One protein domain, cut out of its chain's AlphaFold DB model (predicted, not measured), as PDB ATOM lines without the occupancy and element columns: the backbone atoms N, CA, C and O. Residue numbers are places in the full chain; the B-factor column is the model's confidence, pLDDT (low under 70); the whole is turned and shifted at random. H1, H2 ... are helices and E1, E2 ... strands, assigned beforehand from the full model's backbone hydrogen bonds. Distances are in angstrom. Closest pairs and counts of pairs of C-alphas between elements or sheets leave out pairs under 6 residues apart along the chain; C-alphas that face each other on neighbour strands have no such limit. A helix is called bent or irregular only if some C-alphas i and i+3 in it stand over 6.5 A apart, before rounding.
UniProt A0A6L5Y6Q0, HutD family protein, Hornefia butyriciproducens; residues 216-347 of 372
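Overview. This is residues 216 to 347 of the 372 residues of the protein "HutD family protein" of Hornefia butyriciproducens (UniProt A0A6L5Y6Q0). A long helical hairpin, H5 with H6a, makes one end of the model, and beyond it the model widens into a loose head in which H1 and H4 cross H6b, the second arm of the bent H6. H7 and a small two-stranded pairing, E1 with E2, belong to this head; H8 is at the far end of the long axis, and residues 333 to 347, with H9, stick out. The printed part has 132 residues, mostly helix, in the order H1 H2 H3 E1 H4 H5 H6 H7 E2 H8 H9; the sheet, E1 - E2, is antiparallel. It is loose, with a radius of gyration of the C-alphas of 18.3 A, and elongated, spanning 61 by 37 by 27 A.

Arrangement. Start at the sheet, where E1, residues 242 to 244, and E2, residues 318 to 320, are antiparallel; N 243 and O 319 are 2.8 A apart, within hydrogen-bond range, as are N 319 and O 243 at 2.8 A. Look next at H6, residues 283 to 309, assigned as one helix by its hydrogen bonds but bent: C-alphas 299 and 302 are 7.1 A apart, and its arms H6a, 283 to 299, and H6b, 302 to 309, stand at a shallow tilt of 25 degrees. H5, residues 260 to 276, forms a hairpin with H6a, a shallow tilt of 28 degrees, opposite ways, closest at the C-alphas of Phe 265 and Tyr 297, 6.8 A. H1, residues 216 to 225, touches H6b at a steep tilt of 68 degrees, only just short of perpendicular, closest at the C-alphas of Cys 221 and Pro 303, 4.9 A. H4, residues 246 to 257, touches H6b with residues 251 to 255 alone, at a steep tilt of 57 degrees, closest at the C-alphas of Gly 251 and Ala 309, 5.0 A. H7, residues 314 to 317, touches H1, closest at the C-alphas of Asp 217 and Val 314, 5.3 A. H2, residues 232 to 235, and H3, residues 238 to 241, only just touch, only at the corner, with 3 pairs of C-alphas within 8 A, the closest those of Lys 233 and Leu 239, 5.5 A. H8, residues 326 to 337, and H9, residues 340 to 347, touch no helix. Every O i to N i+4 pair is within hydrogen-bond range in H1, H4, H5, H6a, H8 and H9, and 3 of 4 in H6b; H2, H3 and H7 are too short for such a pair.

Along the chain. Find C-alpha 216 at (138.916, 157.308, 69.939), where H1 begins its 14.2 A. H4 spans 15.7 A, H5 24.2 A, H6a 24.3 A, H6b 11.3 A, H8 16.8 A and H9 10.1 A, ending at C-alpha 347, (167.986, 136.732, 87.812).

Size, cuts and confidence. The C-alphas of Gly 278 and Pro 326, the two farthest apart, are 61.5 A from each other. The printed part has no cut and no long link. Confidence is low, under 70, in residues 340 to 347.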
ATOM      1  N   GLU A 216     137.596 156.691  69.792       94.06
ATOM      2  CA  GLU A 216     138.916 157.308  69.939       94.06
ATOM      3  C   GLU A 216     139.937 156.313  70.508       94.06
ATOM      4  O   GLU A 216     141.072 156.252  70.036       94.06
ATOM      5  N   ASP A 217     139.527 155.449  71.440       95.12
ATOM      6  CA  ASP A 217     140.383 154.374  71.953       95.12
ATOM      7  C   ASP A 217     140.801 153.404  70.842       95.12
ATOM      8  O   ASP A 217     141.960 152.983  70.772       95.12
ATOM      9  N   PHE A 218     139.881 153.092  69.922       96.19
ATOM     10  CA  PHE A 218     140.192 152.271  68.755       96.19
ATOM     11  C   PHE A 218     141.196 152.968  67.829       96.19
ATOM     12  O   PHE A 218     142.171 152.351  67.401       96.19
ATOM     13  N   ARG A 219     141.037 154.277  67.588       95.62
ATOM     14  CA  ARG A 219     142.004 155.082  66.822       95.62
ATOM     15  C   ARG A 219     143.395 155.069  67.466       95.62
ATOM     16  O   ARG A 219     144.393 154.942  66.752       95.62
ATOM     17  N   GLN A 220     143.492 155.148  68.793       96.12
ATOM     18  CA  GLN A 220     144.782 155.001  69.480       96.12
ATOM     19  C   GLN A 220     145.352 153.583  69.315       96.12
ATOM     20  O   GLN A 220     146.560 153.436  69.121       96.12
ATOM     21  N   CYS A 221     144.510 152.546  69.290       96.12
ATOM     22  CA  CYS A 221     144.947 151.177  68.996       96.12
ATOM     23  C   CYS A 221     145.478 151.018  67.564       96.12
ATOM     24  O   CYS A 221     146.435 150.271  67.370       96.12
ATOM     25  N   VAL A 222     144.950 151.759  66.579       95.62
ATOM     26  CA  VAL A 222     145.532 151.817  65.220       95.62
ATOM     27  C   VAL A 222     146.970 152.329  65.270       95.62
ATOM     28  O   VAL A 222     147.861 151.749  64.646       95.62
ATOM     29  N   PHE A 223     147.227 153.387  66.042       94.69
ATOM     30  CA  PHE A 223     148.583 153.904  66.237       94.69
ATOM     31  C   PHE A 223     149.486 152.894  66.958       94.69
ATOM     32  O   PHE A 223     150.608 152.656  66.512       94.69
ATOM     33  N   ILE A 224     149.004 152.276  68.040       94.38
ATOM     34  CA  ILE A 224     149.770 151.293  68.818       94.38
ATOM     35  C   ILE A 224     150.130 150.086  67.949       94.38
ATOM     36  O   ILE A 224     151.311 149.768  67.831       94.38
ATOM     37  N   ALA A 225     149.150 149.457  67.295       93.81
ATOM     38  CA  ALA A 225     149.350 148.256  66.484       93.81
ATOM     39  C   ALA A 225     150.394 148.480  65.381       93.81
ATOM     40  O   ALA A 225     151.321 147.686  65.220       93.81
ATOM     41  N   ASN A 226     150.313 149.618  64.689       92.69
ATOM     42  CA  ASN A 226     151.221 149.963  63.596       92.69
ATOM     43  C   ASN A 226     152.565 150.554  64.069       92.69
ATOM     44  O   ASN A 226     153.335 151.047  63.249       92.69
ATOM     45  N   THR A 227     152.879 150.518  65.369       91.31
ATOM     46  CA  THR A 227     154.167 150.986  65.917       91.31
ATOM     47  C   THR A 227     154.921 149.930  66.731       91.31
ATOM     48  O   THR A 227     156.011 150.218  67.227       91.31
ATOM     49  N   GLN A 228     154.421 148.690  66.808       89.75
ATOM     50  CA  GLN A 228     155.049 147.615  67.597       89.75
ATOM     51  C   GLN A 228     156.278 146.947  66.950       89.75
ATOM     52  O   GLN A 228     156.821 145.992  67.499       89.75
ATOM     53  N   TYR A 229     156.773 147.442  65.813       85.31
ATOM     54  CA  TYR A 229     157.974 146.903  65.167       85.31
ATOM     55  C   TYR A 229     159.263 147.613  65.609       85.31
ATOM     56  O   TYR A 229     159.272 148.778  66.004       85.31
ATOM     57  N   ARG A 230     160.395 146.914  65.473       80.06
ATOM     58  CA  ARG A 230     161.699 147.285  66.056       80.06
ATOM     59  C   ARG A 230     162.223 148.681  65.678       80.06
ATOM     60  O   ARG A 230     162.925 149.300  66.472       80.06
ATOM     61  N   PHE A 231     161.897 149.176  64.486       83.00
ATOM     62  CA  PHE A 231     162.396 150.453  63.953       83.00
ATOM     63  C   PHE A 231     161.370 151.594  63.998       83.00
ATOM     64  O   PHE A 231     161.619 152.666  63.447       83.00
ATOM     65  N   SER A 232     160.231 151.402  64.669       86.69
ATOM     66  CA  SER A 232     159.122 152.364  64.678       86.69
ATOM     67  C   SER A 232     159.513 153.754  65.187       86.69
ATOM     68  O   SER A 232     158.997 154.761  64.710       86.69
ATOM     69  N   LYS A 233     160.490 153.847  66.095       82.94
ATOM     70  CA  LYS A 233     161.012 155.129  66.605       82.94
ATOM     71  C   LYS A 233     161.742 155.979  65.552       82.94
ATOM     72  O   LYS A 233     161.910 157.182  65.762       82.94
ATOM     73  N   TYR A 234     162.203 155.382  64.450       86.06
ATOM     74  CA  TYR A 234     162.857 156.105  63.351       86.06
ATOM     75  C   TYR A 234     161.846 156.627  62.331       86.06
ATOM     76  O   TYR A 234     162.000 157.739  61.833       86.06
ATOM     77  N   THR A 235     160.799 155.851  62.063       85.94
ATOM     78  CA  THR A 235     159.728 156.208  61.125       85.94
ATOM     79  C   THR A 235     158.697 157.139  61.758       85.94
ATOM     80  O   THR A 235     158.129 157.986  61.071       85.94
ATOM     81  N   ASN A 236     158.479 157.034  63.073       86.62
ATOM     82  CA  ASN A 236     157.492 157.822  63.794       86.62
ATOM     83  C   ASN A 236     158.119 158.645  64.927       86.62
ATOM     84  O   ASN A 236     158.398 158.149  66.021       86.62
ATOM     85  N   LYS A 237     158.280 159.951  64.677       86.62
ATOM     86  CA  LYS A 237     158.848 160.897  65.650       86.62
ATOM     87  C   LYS A 237     158.008 161.020  66.929       86.62
ATOM     88  O   LYS A 237     158.590 161.279  67.979       86.62
ATOM     89  N   ARG A 238     156.690 160.771  66.881       89.38
ATOM     90  CA  ARG A 238     155.796 160.831  68.058       89.38
ATOM     91  C   ARG A 238     156.231 159.858  69.157       89.38
ATOM     92  O   ARG A 238     156.110 160.174  70.330       89.38
ATOM     93  N   LEU A 239     156.811 158.709  68.805       86.19
ATOM     94  CA  LEU A 239     157.295 157.726  69.787       86.19
ATOM     95  C   LEU A 239     158.519 158.201  70.587       86.19
ATOM     96  O   LEU A 239     158.907 157.543  71.549       86.19
ATOM     97  N   LYS A 240     159.159 159.311  70.193       84.62
ATOM     98  CA  LYS A 240     160.262 159.913  70.957       84.62
ATOM     99  C   LYS A 240     159.764 160.820  72.082       84.62
ATOM    100  O   LYS A 240     160.451 160.948  73.088       84.62
ATOM    101  N   SER A 241     158.592 161.431  71.909       88.25
ATOM    102  CA  SER A 241     157.980 162.348  72.879       88.25
ATOM    103  C   SER A 241     156.923 161.681  73.756       88.25
ATOM    104  O   SER A 241     156.386 162.316  74.654       88.25
ATOM    105  N   VAL A 242     156.616 160.410  73.505       92.31
ATOM    106  CA  VAL A 242     155.558 159.673  74.194       92.31
ATOM    107  C   VAL A 242     156.143 158.522  75.004       92.31
ATOM    108  O   VAL A 242     157.056 157.827  74.556       92.31
ATOM    109  N   TRP A 243     155.582 158.302  76.187       92.75
ATOM    110  CA  TRP A 243     155.812 157.139  77.030       92.75
ATOM    111  C   TRP A 243     154.476 156.446  77.311       92.75
ATOM    112  O   TRP A 243     153.458 157.100  77.514       92.75
ATOM    113  N   TYR A 244     154.471 155.117  77.271       93.25
ATOM    114  CA  TYR A 244     153.311 154.322  77.668       93.25
ATOM    115  C   TYR A 244     153.474 153.943  79.126       93.25
ATOM    116  O   TYR A 244     154.546 153.457  79.493       93.25
ATOM    117  N   ASP A 245     152.435 154.134  79.927       91.12
ATOM    118  CA  ASP A 245     152.480 153.708  81.320       91.12
ATOM    119  C   ASP A 245     152.514 152.178  81.472       91.12
ATOM    120  O   ASP A 245     152.441 151.411  80.505       91.12
ATOM    121  N   GLU A 246     152.681 151.717  82.709       88.94
ATOM    122  CA  GLU A 246     152.861 150.298  82.996       88.94
ATOM    123  C   GLU A 246     151.635 149.445  82.632       88.94
ATOM    124  O   GLU A 246     151.802 148.331  82.120       88.94
ATOM    125  N   GLU A 247     150.418 149.959  82.831       91.12
ATOM    126  CA  GLU A 247     149.187 149.241  82.490       91.12
ATOM    127  C   GLU A 247     149.061 149.045  80.977       91.12
ATOM    128  O   GLU A 247     148.810 147.925  80.508       91.12
ATOM    129  N   LEU A 248     149.311 150.095  80.191       94.31
ATOM    130  CA  LEU A 248     149.293 150.003  78.736       94.31
ATOM    131  C   LEU A 248     150.414 149.103  78.213       94.31
ATOM    132  O   LEU A 248     150.167 148.239  77.367       94.31
ATOM    133  N   GLN A 249     151.628 149.224  78.757       92.44
ATOM    134  CA  GLN A 249     152.732 148.321  78.416       92.44
ATOM    135  C   GLN A 249     152.411 146.860  78.754       92.44
ATOM    136  O   GLN A 249     152.796 145.954  78.011       92.44
ATOM    137  N   LYS A 250     151.719 146.589  79.867       92.31
ATOM    138  CA  LYS A 250     151.281 145.236  80.244       92.31
ATOM    139  C   LYS A 250     150.294 144.671  79.223       92.31
ATOM    140  O   LYS A 250     150.496 143.539  78.782       92.31
ATOM    141  N   GLY A 251     149.305 145.460  78.794       92.44
ATOM    142  CA  GLY A 251     148.363 145.076  77.734       92.44
ATOM    143  C   GLY A 251     149.066 144.778  76.406       92.44
ATOM    144  O   GLY A 251     148.860 143.721  75.813       92.44
ATOM    145  N   ILE A 252     149.988 145.648  75.986       92.69
ATOM    146  CA  ILE A 252     150.802 145.454  74.774       92.69
ATOM    147  C   ILE A 252     151.650 144.175  74.871       92.69
ATOM    148  O   ILE A 252     151.672 143.361  73.946       92.69
ATOM    149  N   ARG A 253     152.330 143.955  76.004       91.44
ATOM    150  CA  ARG A 253     153.137 142.745  76.231       91.44
ATOM    151  C   ARG A 253     152.296 141.474  76.207       91.44
ATOM    152  O   ARG A 253     152.801 140.451  75.755       91.44
ATOM    153  N   ALA A 254     151.048 141.517  76.672       90.31
ATOM    154  CA  ALA A 254     150.150 140.365  76.620       90.31
ATOM    155  C   ALA A 254     149.855 139.942  75.171       90.31
ATOM    156  O   ALA A 254     149.946 138.755  74.862       90.31
ATOM    157  N   VAL A 255     149.602 140.906  74.277       89.75
ATOM    158  CA  VAL A 255     149.400 140.650  72.838       89.75
ATOM    159  C   VAL A 255     150.674 140.107  72.187       89.75
ATOM    160  O   VAL A 255     150.638 139.103  71.471       89.75
ATOM    161  N   ASN A 256     151.817 140.731  72.480       88.31
ATOM    162  CA  ASN A 256     153.095 140.387  71.853       88.31
ATOM    163  C   ASN A 256     153.684 139.060  72.346       88.31
ATOM    164  O   ASN A 256     154.421 138.413  71.608       88.31
ATOM    165  N   ARG A 257     153.363 138.625  73.572       85.94
ATOM    166  CA  ARG A 257     153.918 137.400  74.175       85.94
ATOM    167  C   ARG A 257     153.700 136.162  73.308       85.94
ATOM    168  O   ARG A 257     154.596 135.332  73.218       85.94
ATOM    169  N   PHE A 258     152.521 136.043  72.706       83.50
ATOM    170  CA  PHE A 258     152.147 134.892  71.884       83.50
ATOM    171  C   PHE A 258     152.166 135.203  70.385       83.50
ATOM    172  O   PHE A 258     151.648 134.412  69.606       83.50
ATOM    173  N   ALA A 259     152.724 136.355  69.986       86.50
ATOM    174  CA  ALA A 259     152.732 136.822  68.599       86.50
ATOM    175  C   ALA A 259     151.337 136.756  67.938       86.50
ATOM    176  O   ALA A 259     151.212 136.440  66.759       86.50
ATOM    177  N   ILE A 260     150.270 137.032  68.708       85.69
ATOM    178  CA  ILE A 260     148.875 136.827  68.272       85.69
ATOM    179  C   ILE A 260     148.599 137.613  66.992       85.69
ATOM    180  O   ILE A 260     148.027 137.082  66.043       85.69
ATOM    181  N   ALA A 261     149.041 138.872  66.963       86.19
ATOM    182  CA  ALA A 261     148.898 139.738  65.804       86.19
ATOM    183  C   ALA A 261     149.590 139.124  64.568       86.19
ATOM    184  O   ALA A 261     148.950 138.947  63.533       86.19
ATOM    185  N   ASP A 262     150.848 138.694  64.700       89.25
ATOM    186  CA  ASP A 262     151.619 138.111  63.596       89.25
ATOM    187  C   ASP A 262     150.997 136.806  63.077       89.25
ATOM    188  O   ASP A 262     150.888 136.605  61.867       89.25
ATOM    189  N   ILE A 263     150.520 135.938  63.975       91.81
ATOM    190  CA  ILE A 263     149.822 134.699  63.603       91.81
ATOM    191  C   ILE A 263     148.578 135.020  62.771       91.81
ATOM    192  O   ILE A 263     148.375 134.425  61.711       91.81
ATOM    193  N   VAL A 264     147.763 135.983  63.214       91.25
ATOM    194  CA  VAL A 264     146.553 136.402  62.493       91.25
ATOM    195  C   VAL A 264     146.905 137.011  61.132       91.25
ATOM    196  O   VAL A 264     146.212 136.743  60.148       91.25
ATOM    197  N   PHE A 265     147.998 137.774  61.043       94.06
ATOM    198  CA  PHE A 265     148.479 138.334  59.780       94.06
ATOM    199  C   PHE A 265     148.797 137.249  58.748       94.06
ATOM    200  O   PHE A 265     148.280 137.290  57.626       94.06
ATOM    201  N   PHE A 266     149.616 136.264  59.129       95.44
ATOM    202  CA  PHE A 266     150.016 135.178  58.232       95.44
ATOM    203  C   PHE A 266     148.855 134.235  57.908       95.44
ATOM    204  O   PHE A 266     148.737 133.797  56.764       95.44
ATOM    205  N   ALA A 267     147.957 133.980  58.865       94.94
ATOM    206  CA  ALA A 267     146.739 133.212  58.620       94.94
ATOM    207  C   ALA A 267     145.854 133.875  57.550       94.94
ATOM    208  O   ALA A 267     145.345 133.193  56.662       94.94
ATOM    209  N   GLY A 268     145.715 135.204  57.575       95.06
ATOM    210  CA  GLY A 268     144.961 135.913  56.543       95.06
ATOM    211  C   GLY A 268     145.658 135.951  55.182       95.06
ATOM    212  O   GLY A 268     144.983 135.803  54.168       95.06
ATOM    213  N   ILE A 269     146.995 136.034  55.131       96.06
ATOM    214  CA  ILE A 269     147.749 135.849  53.874       96.06
ATOM    215  C   ILE A 269     147.472 134.460  53.288       96.06
ATOM    216  O   ILE A 269     147.177 134.345  52.098       96.06
ATOM    217  N   ALA A 270     147.531 133.414  54.118       96.19
ATOM    218  CA  ALA A 270     147.240 132.047  53.694       96.19
ATOM    219  C   ALA A 270     145.793 131.904  53.193       96.19
ATOM    220  O   ALA A 270     145.563 131.268  52.165       96.19
ATOM    221  N   LEU A 271     144.827 132.551  53.858       95.81
ATOM    222  CA  LEU A 271     143.425 132.571  53.438       95.81
ATOM    223  C   LEU A 271     143.229 133.276  52.088       95.81
ATOM    224  O   LEU A 271     142.530 132.746  51.226       95.81
ATOM    225  N   VAL A 272     143.864 134.433  51.871       95.31
ATOM    226  CA  VAL A 272     143.853 135.124  50.567       95.31
ATOM    227  C   VAL A 272     144.458 134.230  49.484       95.31
ATOM    228  O   VAL A 272     143.886 134.111  48.401       95.31
ATOM    229  N   GLY A 273     145.566 133.550  49.797       94.25
ATOM    230  CA  GLY A 273     146.182 132.532  48.945       94.25
ATOM    231  C   GLY A 273     145.204 131.425  48.553       94.25
ATOM    232  O   GLY A 273     145.024 131.138  47.372       94.25
ATOM    233  N   PHE A 274     144.523 130.844  49.537       95.19
ATOM    234  CA  PHE A 274     143.561 129.766  49.326       95.19
ATOM    235  C   PHE A 274     142.347 130.208  48.494       95.19
ATOM    236  O   PHE A 274     141.950 129.514  47.561       95.19
ATOM    237  N   LEU A 275     141.765 131.373  48.794       93.25
ATOM    238  CA  LEU A 275     140.589 131.881  48.081       93.25
ATOM    239  C   LEU A 275     140.916 132.310  46.644       93.25
ATOM    240  O   LEU A 275     140.095 132.105  45.744       93.25
ATOM    241  N   GLY A 276     142.100 132.891  46.435       92.12
ATOM    242  CA  GLY A 276     142.581 133.343  45.131       92.12
ATOM    243  C   GLY A 276     143.045 132.208  44.216       92.12
ATOM    244  O   GLY A 276     142.968 132.347  42.992       92.12
ATOM    245  N   ALA A 277     143.481 131.075  44.777       92.06
ATOM    246  CA  ALA A 277     143.907 129.908  44.011       92.06
ATOM    247  C   ALA A 277     142.787 129.421  43.072       92.06
ATOM    248  O   ALA A 277     141.652 129.184  43.484       92.06
ATOM    249  N   GLY A 278     143.097 129.327  41.776       87.19
ATOM    250  CA  GLY A 278     142.134 128.955  40.731       87.19
ATOM    251  C   GLY A 278     141.120 130.043  40.345       87.19
ATOM    252  O   GLY A 278     140.342 129.833  39.419       87.19
ATOM    253  N   ARG A 279     141.118 131.210  41.009       93.19
ATOM    254  CA  ARG A 279     140.233 132.351  40.687       93.19
ATOM    255  C   ARG A 279     140.987 133.541  40.101       93.19
ATOM    256  O   ARG A 279     140.497 134.192  39.178       93.19
ATOM    257  N   PHE A 280     142.175 133.841  40.620       93.00
ATOM    258  CA  PHE A 280     142.975 134.983  40.185       93.00
ATOM    259  C   PHE A 280     143.930 134.585  39.060       93.00
ATOM    260  O   PHE A 280     144.961 133.959  39.287       93.00
ATOM    261  N   HIS A 281     143.585 134.999  37.841       89.75
ATOM    262  CA  HIS A 281     144.338 134.691  36.621       89.75
ATOM    263  C   HIS A 281     145.331 135.798  36.224       89.75
ATOM    264  O   HIS A 281     146.137 135.612  35.319       89.75
ATOM    265  N   SER A 282     145.287 136.955  36.896       93.38
ATOM    266  CA  SER A 282     146.158 138.106  36.636       93.38
ATOM    267  C   SER A 282     146.992 138.454  37.875       93.38
ATOM    268  O   SER A 282     146.432 138.499  38.977       93.38
ATOM    269  N   PRO A 283     148.292 138.780  37.727       92.88
ATOM    270  CA  PRO A 283     149.134 139.253  38.829       92.88
ATOM    271  C   PRO A 283     148.572 140.484  39.555       92.88
ATOM    272  O   PRO A 283     148.760 140.634  40.759       92.88
ATOM    273  N   ILE A 284     147.834 141.346  38.848       94.56
ATOM    274  CA  ILE A 284     147.237 142.558  39.427       94.56
ATOM    275  C   ILE A 284     146.186 142.201  40.487       94.56
ATOM    276  O   ILE A 284     146.122 142.855  41.525       94.56
ATOM    277  N   LEU A 285     145.400 141.141  40.263       93.69
ATOM    278  CA  LEU A 285     144.389 140.685  41.223       93.69
ATOM    279  C   LEU A 285     145.037 140.173  42.515       93.69
ATOM    280  O   LEU A 285     144.532 140.449  43.601       93.69
ATOM    281  N   TRP A 286     146.187 139.502  42.408       94.12
ATOM    282  CA  TRP A 286     146.969 139.078  43.570       94.12
ATOM    283  C   TRP A 286     147.491 140.260  44.378       94.12
ATOM    284  O   TRP A 286     147.295 140.311  45.593       94.12
ATOM    285  N   VAL A 287     148.111 141.238  43.712       94.69
ATOM    286  CA  VAL A 287     148.611 142.453  44.374       94.69
ATOM    287  C   VAL A 287     147.466 143.196  45.061       94.69
ATOM    288  O   VAL A 287     147.583 143.537  46.236       94.69
ATOM    289  N   ALA A 288     146.339 143.390  44.371       94.88
ATOM    290  CA  ALA A 288     145.170 144.058  44.934       94.88
ATOM    291  C   ALA A 288     144.625 143.326  46.173       94.88
ATOM    292  O   ALA A 288     144.331 143.972  47.176       94.88
ATOM    293  N   ALA A 289     144.543 141.992  46.141       94.94
ATOM    294  CA  ALA A 289     144.057 141.198  47.267       94.94
ATOM    295  C   ALA A 289     144.994 141.262  48.487       94.94
ATOM    296  O   ALA A 289     144.522 141.437  49.611       94.94
ATOM    297  N   PHE A 290     146.313 141.183  48.288       95.19
ATOM    298  CA  PHE A 290     147.272 141.314  49.391       95.19
ATOM    299  C   PHE A 290     147.319 142.731  49.963       95.19
ATOM    300  O   PHE A 290     147.396 142.883  51.181       95.19
ATOM    301  N   VAL A 291     147.218 143.766  49.122       96.50
ATOM    302  CA  VAL A 291     147.099 145.157  49.587       96.50
ATOM    303  C   VAL A 291     145.803 145.347  50.373       96.50
ATOM    304  O   VAL A 291     145.833 145.940  51.451       96.50
ATOM    305  N   ALA A 292     144.681 144.807  49.893       96.38
ATOM    306  CA  ALA A 292     143.408 144.861  50.605       96.38
ATOM    307  C   ALA A 292     143.490 144.160  51.970       96.38
ATOM    308  O   ALA A 292     143.052 144.730  52.969       96.38
ATOM    309  N   TRP A 293     144.106 142.972  52.039       96.81
ATOM    310  CA  TRP A 293     144.348 142.282  53.309       96.81
ATOM    311  C   TRP A 293     145.260 143.079  54.236       96.81
ATOM    312  O   TRP A 293     144.941 143.235  55.409       96.81
ATOM    313  N   PHE A 294     146.361 143.625  53.721       96.19
ATOM    314  CA  PHE A 294     147.277 144.443  54.508       96.19
ATOM    315  C   PHE A 294     146.565 145.663  55.106       96.19
ATOM    316  O   PHE A 294     146.680 145.910  56.304       96.19
ATOM    317  N   LEU A 295     145.770 146.385  54.309       96.62
ATOM    318  CA  LEU A 295     144.989 147.530  54.784       96.62
ATOM    319  C   LEU A 295     143.939 147.116  55.820       96.62
ATOM    320  O   LEU A 295     143.844 147.746  56.872       96.62
ATOM    321  N   LEU A 296     143.188 146.040  55.561       96.50
ATOM    322  CA  LEU A 296     142.215 145.484  56.507       96.50
ATOM    323  C   LEU A 296     142.891 145.098  57.829       96.50
ATOM    324  O   LEU A 296     142.395 145.415  58.912       96.50
ATOM    325  N   TYR A 297     144.049 144.453  57.746       96.31
ATOM    326  CA  TYR A 297     144.801 144.019  58.907       96.31
ATOM    327  C   TYR A 297     145.329 145.205  59.723       96.31
ATOM    328  O   TYR A 297     145.087 145.278  60.929       96.31
ATOM    329  N   SER A 298     145.988 146.163  59.070       94.31
ATOM    330  CA  SER A 298     146.590 147.330  59.722       94.31
ATOM    331  C   SER A 298     145.567 148.309  60.298       94.31
ATOM    332  O   SER A 298     145.870 148.977  61.291       94.31
ATOM    333  N   LEU A 299     144.376 148.424  59.700       96.19
ATOM    334  CA  LEU A 299     143.353 149.386  60.126       96.19
ATOM    335  C   LEU A 299     142.294 148.791  61.055       96.19
ATOM    336  O   LEU A 299     141.729 149.536  61.853       96.19
ATOM    337  N   LEU A 300     142.022 147.485  60.971       95.62
ATOM    338  CA  LEU A 300     140.927 146.857  61.715       95.62
ATOM    339  C   LEU A 300     141.375 145.649  62.536       95.62
ATOM    340  O   LEU A 300     141.167 145.641  63.747       95.62
ATOM    341  N   VAL A 301     142.019 144.654  61.921       95.12
ATOM    342  CA  VAL A 301     142.283 143.368  62.597       95.12
ATOM    343  C   VAL A 301     143.306 143.507  63.724       95.12
ATOM    344  O   VAL A 301     142.995 143.179  64.867       95.12
ATOM    345  N   ALA A 302     144.506 144.020  63.444       94.94
ATOM    346  CA  ALA A 302     145.516 144.205  64.482       94.94
ATOM    347  C   ALA A 302     145.042 145.196  65.559       94.94
ATOM    348  O   ALA A 302     145.104 144.842  66.738       94.94
ATOM    349  N   PRO A 303     144.492 146.379  65.215       96.81
ATOM    350  CA  PRO A 303     143.951 147.304  66.209       96.81
ATOM    351  C   PRO A 303     142.879 146.676  67.104       96.81
ATOM    352  O   PRO A 303     142.903 146.933  68.303       96.81
ATOM    353  N   ALA A 304     142.005 145.809  66.578       95.75
ATOM    354  CA  ALA A 304     141.012 145.093  67.380       95.75
ATOM    355  C   ALA A 304     141.651 144.146  68.410       95.75
ATOM    356  O   ALA A 304     141.208 144.108  69.557       95.75
ATOM    357  N   VAL A 305     142.728 143.437  68.049       93.94
ATOM    358  CA  VAL A 305     143.466 142.578  68.994       93.94
ATOM    359  C   VAL A 305     144.039 143.405  70.149       93.94
ATOM    360  O   VAL A 305     143.856 143.045  71.313       93.94
ATOM    361  N   TYR A 306     144.679 144.543  69.855       94.69
ATOM    362  CA  TYR A 306     145.172 145.443  70.906       94.69
ATOM    363  C   TYR A 306     144.027 146.037  71.722       94.69
ATOM    364  O   TYR A 306     144.105 146.047  72.948       94.69
ATOM    365  N   PHE A 307     142.947 146.464  71.067       95.69
ATOM    366  CA  PHE A 307     141.774 147.053  71.707       95.69
ATOM    367  C   PHE A 307     141.143 146.126  72.748       95.69
ATOM    368  O   PHE A 307     140.628 146.612  73.748       95.69
ATOM    369  N   LEU A 308     141.226 144.804  72.588       93.56
ATOM    370  CA  LEU A 308     140.760 143.857  73.607       93.56
ATOM    371  C   LEU A 308     141.679 143.801  74.840       93.56
ATOM    372  O   LEU A 308     141.188 143.609  75.949       93.56
ATOM    373  N   ALA A 309     142.984 144.021  74.674       93.12
ATOM    374  CA  ALA A 309     143.990 143.797  75.716       93.12
ATOM    375  C   ALA A 309     144.437 145.055  76.487       93.12
ATOM    376  O   ALA A 309     144.867 144.945  77.635       93.12
ATOM    377  N   VAL A 310     144.390 146.242  75.875       94.69
ATOM    378  CA  VAL A 310     144.898 147.490  76.485       94.69
ATOM    379  C   VAL A 310     143.898 148.119  77.471       94.69
ATOM    380  O   VAL A 310     142.704 147.867  77.336       94.69
ATOM    381  N   PRO A 311     144.315 148.932  78.457       94.62
ATOM    382  CA  PRO A 311     143.395 149.634  79.361       94.62
ATOM    383  C   PRO A 311     142.684 150.816  78.675       94.62
ATOM    384  O   PRO A 311     143.150 151.321  77.652       94.62
ATOM    385  N   LYS A 312     141.512 151.213  79.195       95.25
ATOM    386  CA  LYS A 312     140.657 152.280  78.636       95.25
ATOM    387  C   LYS A 312     140.410 153.350  79.710       95.25
ATOM    388  O   LYS A 312     140.109 152.967  80.843       95.25
ATOM    389  N   PRO A 313     140.440 154.651  79.364       95.75
ATOM    390  CA  PRO A 313     140.680 155.212  78.029       95.75
ATOM    391  C   PRO A 313     142.164 155.174  77.623       95.75
ATOM    392  O   PRO A 313     143.029 155.679  78.334       95.75
ATOM    393  N   VAL A 314     142.464 154.635  76.442       94.75
ATOM    394  CA  VAL A 314     143.825 154.359  75.943       94.75
ATOM    395  C   VAL A 314     144.671 155.628  75.903       94.75
ATOM    396  O   VAL A 314     145.842 155.608  76.275       94.75
ATOM    397  N   ALA A 315     144.078 156.752  75.492       93.12
ATOM    398  CA  ALA A 315     144.775 158.032  75.394       93.12
ATOM    399  C   ALA A 315     145.349 158.507  76.741       93.12
ATOM    400  O   ALA A 315     146.420 159.105  76.759       93.12
ATOM    401  N   ALA A 316     144.683 158.208  77.862       92.50
ATOM    402  CA  ALA A 316     145.150 158.618  79.185       92.50
ATOM    403  C   ALA A 316     146.424 157.878  79.619       92.50
ATOM    404  O   ALA A 316     147.199 158.421  80.406       92.50
ATOM    405  N   HIS A 317     146.661 156.684  79.072       93.19
ATOM    406  CA  HIS A 317     147.851 155.867  79.314       93.19
ATOM    407  C   HIS A 317     149.015 156.186  78.354       93.19
ATOM    408  O   HIS A 317     150.127 155.666  78.492       93.19
ATOM    409  N   ILE A 318     148.771 157.048  77.361       93.31
ATOM    410  CA  ILE A 318     149.765 157.562  76.418       93.31
ATOM    411  C   ILE A 318     150.238 158.925  76.936       93.31
ATOM    412  O   ILE A 318     149.627 159.957  76.666       93.31
ATOM    413  N   LYS A 319     151.337 158.933  77.690       92.19
ATOM    414  CA  LYS A 319     151.852 160.123  78.374       92.19
ATOM    415  C   LYS A 319     152.861 160.882  77.516       92.19
ATOM    416  O   LYS A 319     153.678 160.280  76.819       92.19
ATOM    417  N   ASP A 320     152.843 162.208  77.600       91.88
ATOM    418  CA  ASP A 320     153.911 163.046  77.053       91.88
ATOM    419  C   ASP A 320     155.095 163.052  78.023       91.88
ATOM    420  O   ASP A 320     154.938 163.355  79.204       91.88
ATOM    421  N   VAL A 321     156.287 162.747  77.513       90.38
ATOM    422  CA  VAL A 321     157.529 162.694  78.292       90.38
ATOM    423  C   VAL A 321     157.815 164.013  79.019       90.38
ATOM    424  O   VAL A 321     158.383 163.994  80.109       90.38
ATOM    425  N   SER A 322     157.422 165.151  78.443       89.00
ATOM    426  CA  SER A 322     157.640 166.476  79.039       89.00
ATOM    427  C   SER A 322     156.716 166.788  80.220       89.00
ATOM    428  O   SER A 322     157.017 167.684  81.005       89.00
ATOM    429  N   LYS A 323     155.610 166.049  80.365       89.88
ATOM    430  CA  LYS A 323     154.556 166.287  81.366       89.88
ATOM    431  C   LYS A 323     154.425 165.146  82.377       89.88
ATOM    432  O   LYS A 323     153.399 165.038  83.041       89.88
ATOM    433  N   LEU A 324     155.433 164.281  82.463       89.00
ATOM    434  CA  LEU A 324     155.439 163.162  83.402       89.00
ATOM    435  C   LEU A 324     155.526 163.658  84.844       89.00
ATOM    436  O   LEU A 324     156.311 164.561  85.163       89.00
ATOM    437  N   THR A 325     154.773 163.008  85.724       88.19
ATOM    438  CA  THR A 325     154.864 163.272  87.162       88.19
ATOM    439  C   THR A 325     156.247 162.879  87.703       88.19
ATOM    440  O   THR A 325     157.003 162.166  87.030       88.19
ATOM    441  N   PRO A 326     156.644 163.336  88.908       86.62
ATOM    442  CA  PRO A 326     157.897 162.898  89.525       86.62
ATOM    443  C   PRO A 326     158.038 161.367  89.575       86.62
ATOM    444  O   PRO A 326     159.074 160.844  89.164       86.62
ATOM    445  N   TYR A 327     156.975 160.657  89.968       86.62
ATOM    446  CA  TYR A 327     156.948 159.193  90.006       86.62
ATOM    447  C   TYR A 327     157.132 158.562  88.618       86.62
ATOM    448  O   TYR A 327     157.965 157.673  88.431       86.62
ATOM    449  N   GLU A 328     156.378 159.027  87.618       89.38
ATOM    450  CA  GLU A 328     156.442 158.475  86.260       89.38
ATOM    451  C   GLU A 328     157.811 158.706  85.606       89.38
ATOM    452  O   GLU A 328     158.304 157.842  84.874       89.38
ATOM    453  N   ARG A 329     158.458 159.848  85.887       89.12
ATOM    454  CA  ARG A 329     159.827 160.128  85.427       89.12
ATOM    455  C   ARG A 329     160.822 159.126  85.994       89.12
ATOM    456  O   ARG A 329     161.555 158.520  85.216       89.12
ATOM    457  N   GLU A 330     160.797 158.907  87.307       86.69
ATOM    458  CA  GLU A 330     161.682 157.941  87.968       86.69
ATOM    459  C   GLU A 330     161.449 156.519  87.430       86.69
ATOM    460  O   GLU A 330     162.398 155.794  87.117       86.69
ATOM    461  N   LEU A 331     160.185 156.121  87.253       86.94
ATOM    462  CA  LEU A 331     159.840 154.816  86.691       86.94
ATOM    463  C   LEU A 331     160.358 154.662  85.255       86.94
ATOM    464  O   LEU A 331     160.954 153.637  84.913       86.94
ATOM    465  N   ARG A 332     160.175 155.681  84.412       87.06
ATOM    466  CA  ARG A 332     160.685 155.692  83.036       87.06
ATOM    467  C   ARG A 332     162.211 155.615  82.997       87.06
ATOM    468  O   ARG A 332     162.750 154.880  82.170       87.06
ATOM    469  N   GLU A 333     162.910 156.339  83.865       87.62
ATOM    470  CA  GLU A 333     164.373 156.272  83.976       87.62
ATOM    471  C   GLU A 333     164.836 154.869  84.373       87.62
ATOM    472  O   GLU A 333     165.712 154.300  83.715       87.62
ATOM    473  N   LYS A 334     164.182 154.248  85.365       86.00
ATOM    474  CA  LYS A 334     164.431 152.846  85.731       86.00
ATOM    475  C   LYS A 334     164.221 151.909  84.541       86.00
ATOM    476  O   LYS A 334     165.077 151.064  84.285       86.00
ATOM    477  N   GLN A 335     163.138 152.069  83.778       83.75
ATOM    478  CA  GLN A 335     162.866 151.250  82.587       83.75
ATOM    479  C   GLN A 335     163.941 151.416  81.506       83.75
ATOM    480  O   GLN A 335     164.386 150.426  80.931       83.75
ATOM    481  N   MET A 336     164.386 152.646  81.245       80.81
ATOM    482  CA  MET A 336     165.434 152.932  80.257       80.81
ATOM    483  C   MET A 336     166.794 152.356  80.665       80.81
ATOM    484  O   MET A 336     167.543 151.887  79.807       80.81
ATOM    485  N   ASN A 337     167.094 152.360  81.966       78.62
ATOM    486  CA  ASN A 337     168.344 151.835  82.515       78.62
ATOM    487  C   ASN A 337     168.326 150.307  82.688       78.62
ATOM    488  O   ASN A 337     169.379 149.682  82.822       78.62
ATOM    489  N   THR A 338     167.149 149.682  82.662       71.75
ATOM    490  CA  THR A 338     167.009 148.232  82.820       71.75
ATOM    491  C   THR A 338     167.086 147.544  81.461       71.75
ATOM    492  O   THR A 338     166.159 147.594  80.657       71.75
ATOM    493  N   ASN A 339     168.175 146.822  81.202       70.19
ATOM    494  CA  ASN A 339     168.250 145.935  80.042       70.19
ATOM    495  C   ASN A 339     167.636 144.574  80.401       70.19
ATOM    496  O   ASN A 339     168.282 143.774  81.071       70.19
ATOM    497  N   GLU A 340     166.419 144.280  79.926       62.94
ATOM    498  CA  GLU A 340     165.701 143.028  80.233       62.94
ATOM    499  C   GLU A 340     166.531 141.753  80.024       62.94
ATOM    500  O   GLU A 340     166.328 140.762  80.731       62.94
ATOM    501  N   ARG A 341     167.456 141.747  79.054       56.88
ATOM    502  CA  ARG A 341     168.338 140.602  78.794       56.88
ATOM    503  C   ARG A 341     169.363 140.437  79.914       56.88
ATOM    504  O   ARG A 341     169.582 139.319  80.366       56.88
ATOM    505  N   VAL A 342     169.932 141.544  80.386       59.38
ATOM    506  CA  VAL A 342     170.851 141.578  81.531       59.38
ATOM    507  C   VAL A 342     170.102 141.236  82.813       59.38
ATOM    508  O   VAL A 342     170.590 140.422  83.580       59.38
ATOM    509  N   THR A 343     168.885 141.742  83.013       63.78
ATOM    510  CA  THR A 343     168.067 141.404  84.189       63.78
ATOM    511  C   THR A 343     167.675 139.929  84.209       63.78
ATOM    512  O   THR A 343     167.731 139.302  85.261       63.78
ATOM    513  N   ARG A 344     167.329 139.331  83.057       62.34
ATOM    514  CA  ARG A 344     167.078 137.880  82.948       62.34
ATOM    515  C   ARG A 344     168.324 137.051  83.243       62.34
ATOM    516  O   ARG A 344     168.214 136.041  83.930       62.34
ATOM    517  N   ILE A 345     169.485 137.481  82.751       62.28
ATOM    518  CA  ILE A 345     170.782 136.875  83.069       62.28
ATOM    519  C   ILE A 345     171.023 136.985  84.578       62.28
ATOM    520  O   ILE A 345     171.103 135.965  85.248       62.28
ATOM    521  N   LEU A 346     171.020 138.191  85.143       62.53
ATOM    522  CA  LEU A 346     171.222 138.431  86.571       62.53
ATOM    523  C   LEU A 346     170.243 137.643  87.442       62.53
ATOM    524  O   LEU A 346     170.675 137.069  88.426       62.53
ATOM    525  N   ASN A 347     168.962 137.541  87.076       64.38
ATOM    526  CA  ASN A 347     167.986 136.732  87.812       64.38
ATOM    527  C   ASN A 347     168.272 135.228  87.712       64.38
ATOM    528  O   ASN A 347     168.091 134.520  88.699       64.38
TER     529      ASN A 347